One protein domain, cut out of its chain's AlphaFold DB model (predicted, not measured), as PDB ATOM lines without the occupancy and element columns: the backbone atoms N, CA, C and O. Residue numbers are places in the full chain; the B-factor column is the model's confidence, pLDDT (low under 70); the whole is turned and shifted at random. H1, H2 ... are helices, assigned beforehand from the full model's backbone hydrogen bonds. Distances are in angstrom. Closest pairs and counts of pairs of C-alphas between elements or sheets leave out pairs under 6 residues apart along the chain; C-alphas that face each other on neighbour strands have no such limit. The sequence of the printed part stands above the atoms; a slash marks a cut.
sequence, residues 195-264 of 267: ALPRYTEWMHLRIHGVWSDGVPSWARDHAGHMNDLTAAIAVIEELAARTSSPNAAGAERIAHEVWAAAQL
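This is residues 195 to 264 of the 267 residues of the protein "Bacteriophage protein" of Burkholderia contaminans (UniProt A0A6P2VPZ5). H2, the longest helix, has H3 packed alongside it and running back the other way, while H1 slants across H2 and packs on it with residues 198 to 202 alone; the three centres make a triangle. A long loop, residues 209 to 227, lies towards one end of this loose-angled bundle, and residues 244 to 249 stick out at the other end. The printed part has 70 residues with three named helices, in the order H1, H2, H3, and no named strand; the class is all helix. The whole is compact, with a radius of gyration of the C-alphas of 12.3 A, and spans 36 by 24 by 20 A, only just elongated.

H2 is residues 228 to 243, 22.6 A from first to last C-alpha, beginning at C-alpha 228 (2.192, 23.430, -37.469). H3 is residues 251 to 263, 19.7 A long, ending at C-alpha 263 (-9.830, 23.969, -38.396). H1 is residues 197 to 208, 16.3 A long, beginning at C-alpha 197 (1.610, 30.932, -22.884).

H1, H2 and H3 form an up-and-down bundle, each helix running against the one before it. H2 and H3 touch at a shallow tilt of 12 degrees, opposite ways, as a helical hairpin; their closest C-alphas, of Thr 243 and Ala 251, are 5.5 A apart. H1, with residues 198 to 202 alone, touches H2 at a steep tilt of 42 degrees, opposite ways, also as a helical hairpin; the closest C-alphas, of Tyr 199 and Val 235, are 5.4 A apart. H1 and H3 are close but not clearly touching, with the closest C-alphas, of Tyr 199 and Val 258, 7.8 A apart; they run the same way at a shallow tilt of 34 degrees, only just short of steep. Every O i to N i+4 pair is within hydrogen-bond range in H1 and H2, and 7 of 9 are in H3.

The two C-alphas farthest apart, of Ala 223 and Ala 249, are 37.9 A apart. The printed part has no cut. The link from H1 to H2 is long, 19 residues, and that from H2 to H3 is short. Residues 244 to 264 have pLDDT under 70.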
ATOM      1  N   ALA A 195      -2.298  32.403 -18.392       75.12
ATOM      2  CA  ALA A 195      -1.680  31.193 -17.856       75.12
ATOM      3  C   ALA A 195      -1.563  30.037 -18.884       75.12
ATOM      4  O   ALA A 195      -1.255  28.911 -18.499       75.12
ATOM      5  N   LEU A 196      -1.817  30.294 -20.174       87.25
ATOM      6  CA  LEU A 196      -1.526  29.380 -21.292       87.25
ATOM      7  C   LEU A 196      -0.615  30.085 -22.310       87.25
ATOM      8  O   LEU A 196      -1.094  30.581 -23.339       87.25
ATOM      9  N   PRO A 197       0.689  30.216 -22.011       90.88
ATOM     10  CA  PRO A 197       1.610  30.932 -22.884       90.88
ATOM     11  C   PRO A 197       1.714  30.298 -24.276       90.88
ATOM     12  O   PRO A 197       1.762  31.041 -25.256       90.88
ATOM     13  N   ARG A 198       1.689  28.960 -24.410       92.81
ATOM     14  CA  ARG A 198       1.771  28.322 -25.739       92.81
ATOM     15  C   ARG A 198       0.500  28.542 -26.544       92.81
ATOM     16  O   ARG A 198       0.586  28.862 -27.726       92.81
ATOM     17  N   TYR A 199      -0.670  28.419 -25.916       90.31
ATOM     18  CA  TYR A 199      -1.935  28.703 -26.596       90.31
ATOM     19  C   TYR A 199      -2.024  30.157 -27.074       90.31
ATOM     20  O   TYR A 199      -2.436  30.412 -28.204       90.31
ATOM     21  N   THR A 200      -1.611  31.105 -26.230       91.50
ATOM     22  CA  THR A 200      -1.621  32.537 -26.563       91.50
ATOM     23  C   THR A 200      -0.728  32.829 -27.766       91.50
ATOM     24  O   THR A 200      -1.149  33.505 -28.705       91.50
ATOM     25  N   GLU A 201       0.476  32.263 -27.773       93.81
ATOM     26  CA  GLU A 201       1.443  32.435 -28.855       93.81
ATOM     27  C   GLU A 201       0.977  31.765 -30.160       93.81
ATOM     28  O   GLU A 201       1.089  32.334 -31.246       93.81
ATOM     29  N   TRP A 202       0.350  30.590 -30.064       91.00
ATOM     30  CA  TRP A 202      -0.255  29.919 -31.214       91.00
ATOM     31  C   TRP A 202      -1.454  30.694 -31.784       91.00
ATOM     32  O   TRP A 202      -1.598  30.804 -33.000       91.00
ATOM     33  N   MET A 203      -2.289  31.302 -30.934       90.88
ATOM     34  CA  MET A 203      -3.353  32.210 -31.386       90.88
ATOM     35  C   MET A 203      -2.785  33.450 -32.082       90.88
ATOM     36  O   MET A 203      -3.332  33.873 -33.100       90.88
ATOM     37  N   HIS A 204      -1.682  34.010 -31.577       90.75
ATOM     38  CA  HIS A 204      -1.006  35.135 -32.218       90.75
ATOM     39  C   HIS A 204      -0.586  34.780 -33.648       90.75
ATOM     40  O   HIS A 204      -0.934  35.509 -34.577       90.75
ATOM     41  N   LEU A 205       0.042  33.613 -33.844       90.88
ATOM     42  CA  LEU A 205       0.368  33.097 -35.176       90.88
ATOM     43  C   LEU A 205      -0.870  33.009 -36.078       90.88
ATOM     44  O   LEU A 205      -0.817  33.430 -37.228       90.88
ATOM     45  N   ARG A 206      -1.995  32.483 -35.581       89.69
ATOM     46  CA  ARG A 206      -3.212  32.308 -36.397       89.69
ATOM     47  C   ARG A 206      -3.875  33.625 -36.784       89.69
ATOM     48  O   ARG A 206      -4.462  33.710 -37.858       89.69
ATOM     49  N   ILE A 207      -3.785  34.640 -35.930       90.56
ATOM     50  CA  ILE A 207      -4.382  35.958 -36.177       90.56
ATOM     51  C   ILE A 207      -3.470  36.818 -37.058       90.56
ATOM     52  O   ILE A 207      -3.956  37.536 -37.930       90.56
ATOM     53  N   HIS A 208      -2.159  36.766 -36.828       91.56
ATOM     54  CA  HIS A 208      -1.194  37.680 -37.442       91.56
ATOM     55  C   HIS A 208      -0.366  37.046 -38.568       91.56
ATOM     56  O   HIS A 208       0.336  37.761 -39.278       91.56
ATOM     57  N   GLY A 209      -0.431  35.724 -38.744       91.12
ATOM     58  CA  GLY A 209       0.350  34.971 -39.730       91.12
ATOM     59  C   GLY A 209       1.839  34.844 -39.390       91.12
ATOM     60  O   GLY A 209       2.597  34.251 -40.156       91.12
ATOM     61  N   VAL A 210       2.276  35.396 -38.256       92.94
ATOM     62  CA  VAL A 210       3.668  35.394 -37.796       92.94
ATOM     63  C   VAL A 210       3.726  35.146 -36.294       92.94
ATOM     64  O   VAL A 210       2.812  35.518 -35.563       92.94
ATOM     65  N   TRP A 211       4.807  34.522 -35.835       92.44
ATOM     66  CA  TRP A 211       5.107  34.388 -34.408       92.44
ATOM     67  C   TRP A 211       5.494  35.739 -33.803       92.44
ATOM     68  O   TRP A 211       6.090  36.566 -34.498       92.44
ATOM     69  N   SER A 212       5.200  35.952 -32.519       92.38
ATOM     70  CA  SER A 212       5.445  37.243 -31.869       92.38
ATOM     71  C   SER A 212       6.940  37.524 -31.666       92.38
ATOM     72  O   SER A 212       7.372  38.662 -31.840       92.38
ATOM     73  N   ASP A 213       7.739  36.484 -31.390       93.38
ATOM     74  CA  ASP A 213       9.198  36.563 -31.194       93.38
ATOM     75  C   ASP A 213       9.949  35.450 -31.958       93.38
ATOM     76  O   ASP A 213      10.869  34.791 -31.468       93.38
ATOM     77  N   GLY A 214       9.510  35.192 -33.196       93.44
ATOM     78  CA  GLY A 214      10.032  34.105 -34.028       93.44
ATOM     79  C   GLY A 214       9.561  32.712 -33.590       93.44
ATOM     80  O   GLY A 214       8.825  32.556 -32.624       93.44
ATOM     81  N   VAL A 215       9.950  31.672 -34.341       93.94
ATOM     82  CA  VAL A 215       9.444  30.304 -34.114       93.94
ATOM     83  C   VAL A 215       9.945  29.778 -32.761       93.94
ATOM     84  O   VAL A 215      11.160  29.547 -32.628       93.94
ATOM     85  N   PRO A 216       9.062  29.532 -31.778       94.31
ATOM     86  CA  PRO A 216       9.476  29.070 -30.463       94.31
ATOM     87  C   PRO A 216       9.976  27.624 -30.521       94.31
ATOM     88  O   PRO A 216       9.564  26.839 -31.372       94.31
ATOM     89  N   SER A 217      10.872  27.243 -29.607       94.19
ATOM     90  CA  SER A 217      11.519  25.920 -29.628       94.19
ATOM     91  C   SER A 217      10.540  24.749 -29.511       94.19
ATOM     92  O   SER A 217      10.780  23.706 -30.104       94.19
ATOM     93  N   TRP A 218       9.423  24.926 -28.799       93.62
ATOM     94  CA  TRP A 218       8.371  23.911 -28.666       93.62
ATOM     95  C   TRP A 218       7.541  23.713 -29.945       93.62
ATOM     96  O   TRP A 218       6.831  22.720 -30.050       93.62
ATOM     97  N   ALA A 219       7.623  24.638 -30.906       93.94
ATOM     98  CA  ALA A 219       6.954  24.560 -32.205       93.94
ATOM     99  C   ALA A 219       7.887  24.073 -33.331       93.94
ATOM    100  O   ALA A 219       7.483  24.027 -34.496       93.94
ATOM    101  N   ARG A 220       9.148  23.757 -33.006       93.62
ATOM    102  CA  ARG A 220      10.130  23.255 -33.970       93.62
ATOM    103  C   ARG A 220      10.142  21.735 -33.973       93.62
ATOM    104  O   ARG A 220      10.089  21.109 -32.917       93.62
ATOM    105  N   ASP A 221      10.250  21.158 -35.160       88.31
ATOM    106  CA  ASP A 221      10.518  19.735 -35.322       88.31
ATOM    107  C   ASP A 221      11.979  19.388 -34.965       88.31
ATOM    108  O   ASP A 221      12.794  20.243 -34.602       88.31
ATOM    109  N   HIS A 222      12.328  18.107 -35.085       84.31
ATOM    110  CA  HIS A 222      13.684  17.622 -34.818       84.31
ATOM    111  C   HIS A 222      14.749  18.197 -35.765       84.31
ATOM    112  O   HIS A 222      15.930  18.195 -35.420       84.31
ATOM    113  N   ALA A 223      14.351  18.699 -36.937       87.25
ATOM    114  CA  ALA A 223      15.234  19.369 -37.886       87.25
ATOM    115  C   ALA A 223      15.375  20.878 -37.592       87.25
ATOM    116  O   ALA A 223      16.163  21.567 -38.239       87.25
ATOM    117  N   GLY A 224      14.652  21.398 -36.595       86.88
ATOM    118  CA  GLY A 224      14.641  22.813 -36.241       86.88
ATOM    119  C   GLY A 224      13.742  23.665 -37.139       86.88
ATOM    120  O   GLY A 224      13.752  24.893 -37.004       86.88
ATOM    121  N   HIS A 225      12.967  23.045 -38.031       87.44
ATOM    122  CA  HIS A 225      11.990  23.716 -38.876       87.44
ATOM    123  C   HIS A 225      10.661  23.888 -38.138       87.44
ATOM    124  O   HIS A 225      10.324  23.141 -37.222       87.44
ATOM    125  N   MET A 226       9.903  24.914 -38.519       85.44
ATOM    126  CA  MET A 226       8.559  25.133 -37.989       85.44
ATOM    127  C   MET A 226       7.618  24.054 -38.522       85.44
ATOM    128  O   MET A 226       7.521  23.876 -39.736       85.44
ATOM    129  N   ASN A 227       6.892  23.391 -37.625       86.31
ATOM    130  CA  ASN A 227       5.872  22.420 -37.991       86.31
ATOM    131  C   ASN A 227       4.565  22.740 -37.246       86.31
ATOM    132  O   ASN A 227       4.505  22.662 -36.017       86.31
ATOM    133  N   ASP A 228       3.519  23.087 -38.001       84.50
ATOM    134  CA  ASP A 228       2.192  23.430 -37.469       84.50
ATOM    135  C   ASP A 228       1.602  22.306 -36.607       84.50
ATOM    136  O   ASP A 228       0.947  22.578 -35.598       84.50
ATOM    137  N   LEU A 229       1.868  21.044 -36.961       85.31
ATOM    138  CA  LEU A 229       1.419  19.887 -36.192       85.31
ATOM    139  C   LEU A 229       2.153  19.798 -34.850       85.31
ATOM    140  O   LEU A 229       1.517  19.592 -33.818       85.31
ATOM    141  N   THR A 230       3.471  20.007 -34.841       89.62
ATOM    142  CA  THR A 230       4.275  20.030 -33.608       89.62
ATOM    143  C   THR A 230       3.812  21.146 -32.674       89.62
ATOM    144  O   THR A 230       3.614  20.912 -31.480       89.62
ATOM    145  N   ALA A 231       3.550  22.336 -33.224       89.62
ATOM    146  CA  ALA A 231       3.001  23.454 -32.469       89.62
ATOM    147  C   ALA A 231       1.621  23.124 -31.869       89.62
ATOM    148  O   ALA A 231       1.392  23.355 -30.682       89.62
ATOM    149  N   ALA A 232       0.717  22.541 -32.662       87.88
ATOM    150  CA  ALA A 232      -0.619  22.167 -32.204       87.88
ATOM    151  C   ALA A 232      -0.579  21.112 -31.085       87.88
ATOM    152  O   ALA A 232      -1.286  21.253 -30.086       87.88
ATOM    153  N   ILE A 233       0.280  20.092 -31.202       87.38
ATOM    154  CA  ILE A 233       0.455  19.065 -30.161       87.38
ATOM    155  C   ILE A 233       0.921  19.706 -28.849       87.38
ATOM    156  O   ILE A 233       0.326  19.453 -27.803       87.38
ATOM    157  N   ALA A 234       1.918  20.591 -28.896       91.69
ATOM    158  CA  ALA A 234       2.446  21.251 -27.701       91.69
ATOM    159  C   ALA A 234       1.412  22.143 -26.985       91.69
ATOM    160  O   ALA A 234       1.479  22.299 -25.760       91.69
ATOM    161  N   VAL A 235       0.469  22.726 -27.734       91.38
ATOM    162  CA  VAL A 235      -0.673  23.485 -27.200       91.38
ATOM    163  C   VAL A 235      -1.702  22.548 -26.570       91.38
ATOM    164  O   VAL A 235      -2.173  22.816 -25.466       91.38
ATOM    165  N   ILE A 236      -2.021  21.428 -27.223       88.06
ATOM    166  CA  ILE A 236      -2.930  20.408 -26.674       88.06
ATOM    167  C   ILE A 236      -2.378  19.846 -25.359       88.06
ATOM    168  O   ILE A 236      -3.131  19.700 -24.401       88.06
ATOM    169  N   GLU A 237      -1.074  19.586 -25.277       88.19
ATOM    170  CA  GLU A 237      -0.422  19.142 -24.041       88.19
ATOM    171  C   GLU A 237      -0.531  20.178 -22.913       88.19
ATOM    172  O   GLU A 237      -0.813  19.811 -21.772       88.19
ATOM    173  N   GLU A 238      -0.352  21.470 -23.217       90.75
ATOM    174  CA  GLU A 238      -0.509  22.556 -22.238       90.75
ATOM    175  C   GLU A 238      -1.950  22.638 -21.711       90.75
ATOM    176  O   GLU A 238      -2.181  22.770 -20.507       90.75
ATOM    177  N   LEU A 239      -2.930  22.489 -22.605       85.62
ATOM    178  CA  LEU A 239      -4.348  22.460 -22.250       85.62
ATOM    179  C   LEU A 239      -4.698  21.229 -21.415       85.62
ATOM    180  O   LEU A 239      -5.368  21.359 -20.390       85.62
ATOM    181  N   ALA A 240      -4.213  20.052 -21.814       80.88
ATOM    182  CA  ALA A 240      -4.440  18.798 -21.106       80.88
ATOM    183  C   ALA A 240      -3.870  18.864 -19.683       80.88
ATOM    184  O   ALA A 240      -4.588  18.599 -18.716       80.88
ATOM    185  N   ALA A 241      -2.623  19.326 -19.539       82.56
ATOM    186  CA  ALA A 241      -1.985  19.524 -18.239       82.56
ATOM    187  C   ALA A 241      -2.803  20.454 -17.331       82.56
ATOM    188  O   ALA A 241      -2.870  20.243 -16.118       82.56
ATOM    189  N   ARG A 242      -3.471  21.455 -17.915       77.00
ATOM    190  CA  ARG A 242      -4.335  22.358 -17.161       77.00
ATOM    191  C   ARG A 242      -5.675  21.735 -16.791       77.00
ATOM    192  O   ARG A 242      -6.091  21.913 -15.655       77.00
ATOM    193  N   THR A 243      -6.318  20.977 -17.680       70.12
ATOM    194  CA  THR A 243      -7.558  20.240 -17.351       70.12
ATOM    195  C   THR A 243      -7.342  19.168 -16.284       70.12
ATOM    196  O   THR A 243      -8.234  18.911 -15.484       70.12
ATOM    197  N   SER A 244      -6.145  18.582 -16.218       68.94
ATOM    198  CA  SER A 244      -5.766  17.640 -15.160       68.94
ATOM    199  C   SER A 244      -5.397  18.325 -13.837       68.94
ATOM    200  O   SER A 244      -5.121  17.641 -12.853       68.94
ATOM    201  N   SER A 245      -5.375  19.662 -13.789       65.75
ATOM    202  CA  SER A 245      -5.126  20.399 -12.555       65.75
ATOM    203  C   SER A 245      -6.389  20.410 -11.681       65.75
ATOM    204  O   SER A 245      -7.452  20.806 -12.157       65.75
ATOM    205  N   PRO A 246      -6.300  20.071 -10.382       54.94
ATOM    206  CA  PRO A 246      -7.454  20.057  -9.474       54.94
ATOM    207  C   PRO A 246      -8.086  21.442  -9.233       54.94
ATOM    208  O   PRO A 246      -9.134  21.531  -8.602       54.94
ATOM    209  N   ASN A 247      -7.482  22.514  -9.757       59.31
ATOM    210  CA  ASN A 247      -7.998  23.885  -9.703       59.31
ATOM    211  C   ASN A 247      -8.671  24.335 -11.019       59.31
ATOM    212  O   ASN A 247      -8.894  25.528 -11.215       59.31
ATOM    213  N   ALA A 248      -8.962  23.416 -11.946       53.06
ATOM    214  CA  ALA A 248      -9.461  23.725 -13.286       53.06
ATOM    215  C   ALA A 248     -10.973  24.009 -13.333       53.06
ATOM    216  O   ALA A 248     -11.733  23.320 -14.012       53.06
ATOM    217  N   ALA A 249     -11.429  25.069 -12.670       50.31
ATOM    218  CA  ALA A 249     -12.670  25.705 -13.099       50.31
ATOM    219  C   ALA A 249     -12.389  26.415 -14.442       50.31
ATOM    220  O   ALA A 249     -11.492  27.240 -14.508       50.31
ATOM    221  N   GLY A 250     -13.088  26.062 -15.530       54.44
ATOM    222  CA  GLY A 250     -13.046  26.821 -16.799       54.44
ATOM    223  C   GLY A 250     -12.187  26.263 -17.950       54.44
ATOM    224  O   GLY A 250     -12.325  26.730 -19.082       54.44
ATOM    225  N   ALA A 251     -11.372  25.222 -17.731       50.72
ATOM    226  CA  ALA A 251     -10.463  24.687 -18.758       50.72
ATOM    227  C   ALA A 251     -11.174  24.049 -19.978       50.72
ATOM    228  O   ALA A 251     -10.635  24.056 -21.087       50.72
ATOM    229  N   GLU A 252     -12.414  23.574 -19.814       54.84
ATOM    230  CA  GLU A 252     -13.210  22.951 -20.885       54.84
ATOM    231  C   GLU A 252     -13.545  23.908 -22.040       54.84
ATOM    232  O   GLU A 252     -13.571  23.500 -23.203       54.84
ATOM    233  N   ARG A 253     -13.774  25.199 -21.756       55.56
ATOM    234  CA  ARG A 253     -14.164  26.167 -22.798       55.56
ATOM    235  C   ARG A 253     -13.008  26.471 -23.749       55.56
ATOM    236  O   ARG A 253     -13.223  26.678 -24.940       55.56
ATOM    237  N   ILE A 254     -11.784  26.459 -23.223       57.97
ATOM    238  CA  ILE A 254     -10.580  26.782 -23.987       57.97
ATOM    239  C   ILE A 254     -10.260  25.644 -24.957       57.97
ATOM    240  O   ILE A 254     -10.031  25.911 -26.131       57.97
ATOM    241  N   ALA A 255     -10.344  24.383 -24.522       58.94
ATOM    242  CA  ALA A 255     -10.108  23.225 -25.389       58.94
ATOM    243  C   ALA A 255     -10.987  23.234 -26.658       58.94
ATOM    244  O   ALA A 255     -10.499  22.971 -27.758       58.94
ATOM    245  N   HIS A 256     -12.263  23.607 -26.523       56.72
ATOM    246  CA  HIS A 256     -13.193  23.697 -27.650       56.72
ATOM    247  C   HIS A 256     -12.869  24.870 -28.603       56.72
ATOM    248  O   HIS A 256     -12.961  24.722 -29.822       56.72
ATOM    249  N   GLU A 257     -12.445  26.025 -28.073       58.25
ATOM    250  CA  GLU A 257     -12.014  27.185 -28.877       58.25
ATOM    251  C   GLU A 257     -10.715  26.899 -29.656       58.25
ATOM    252  O   GLU A 257     -10.604  27.255 -30.831       58.25
ATOM    253  N   VAL A 258      -9.748  26.209 -29.041       58.94
ATOM    254  CA  VAL A 258      -8.476  25.801 -29.674       58.94
ATOM    255  C   VAL A 258      -8.735  24.864 -30.852       58.94
ATOM    256  O   VAL A 258      -8.179  25.047 -31.935       58.94
ATOM    257  N   TRP A 259      -9.622  23.888 -30.656       56.69
ATOM    258  CA  TRP A 259     -10.000  22.923 -31.685       56.69
ATOM    259  C   TRP A 259     -10.741  23.577 -32.861       56.69
ATOM    260  O   TRP A 259     -10.493  23.248 -34.021       56.69
ATOM    261  N   ALA A 260     -11.613  24.552 -32.594       61.03
ATOM    262  CA  ALA A 260     -12.251  25.344 -33.645       61.03
ATOM    263  C   ALA A 260     -11.226  26.179 -34.438       61.03
ATOM    264  O   ALA A 260     -11.290  26.236 -35.666       61.03
ATOM    265  N   ALA A 261     -10.237  26.769 -33.761       56.75
ATOM    266  CA  ALA A 261      -9.200  27.569 -34.409       56.75
ATOM    267  C   ALA A 261      -8.226  26.735 -35.258       56.75
ATOM    268  O   ALA A 261      -7.750  27.227 -36.281       56.75
ATOM    269  N   ALA A 262      -7.962  25.473 -34.893       56.44
ATOM    270  CA  ALA A 262      -7.134  24.552 -35.682       56.44
ATOM    271  C   ALA A 262      -7.751  24.234 -37.059       56.44
ATOM    272  O   ALA A 262      -7.022  24.016 -38.024       56.44
ATOM    273  N   GLN A 263      -9.085  24.274 -37.167       50.41
ATOM    274  CA  GLN A 263      -9.830  23.969 -38.396       50.41
ATOM    275  C   GLN A 263      -9.811  25.106 -39.432       50.41
ATOM    276  O   GLN A 263      -9.983  24.854 -40.623       50.41
ATOM    277  N   LEU A 264      -9.572  26.350 -39.007       51.72
ATOM    278  CA  LEU A 264      -9.421  27.494 -39.908       51.72
ATOM    279  C   LEU A 264      -7.997  27.518 -40.467       51.72
ATOM    280  O   LEU A 264      -7.155  28.235 -39.939       51.72
TER     281      LEU A 264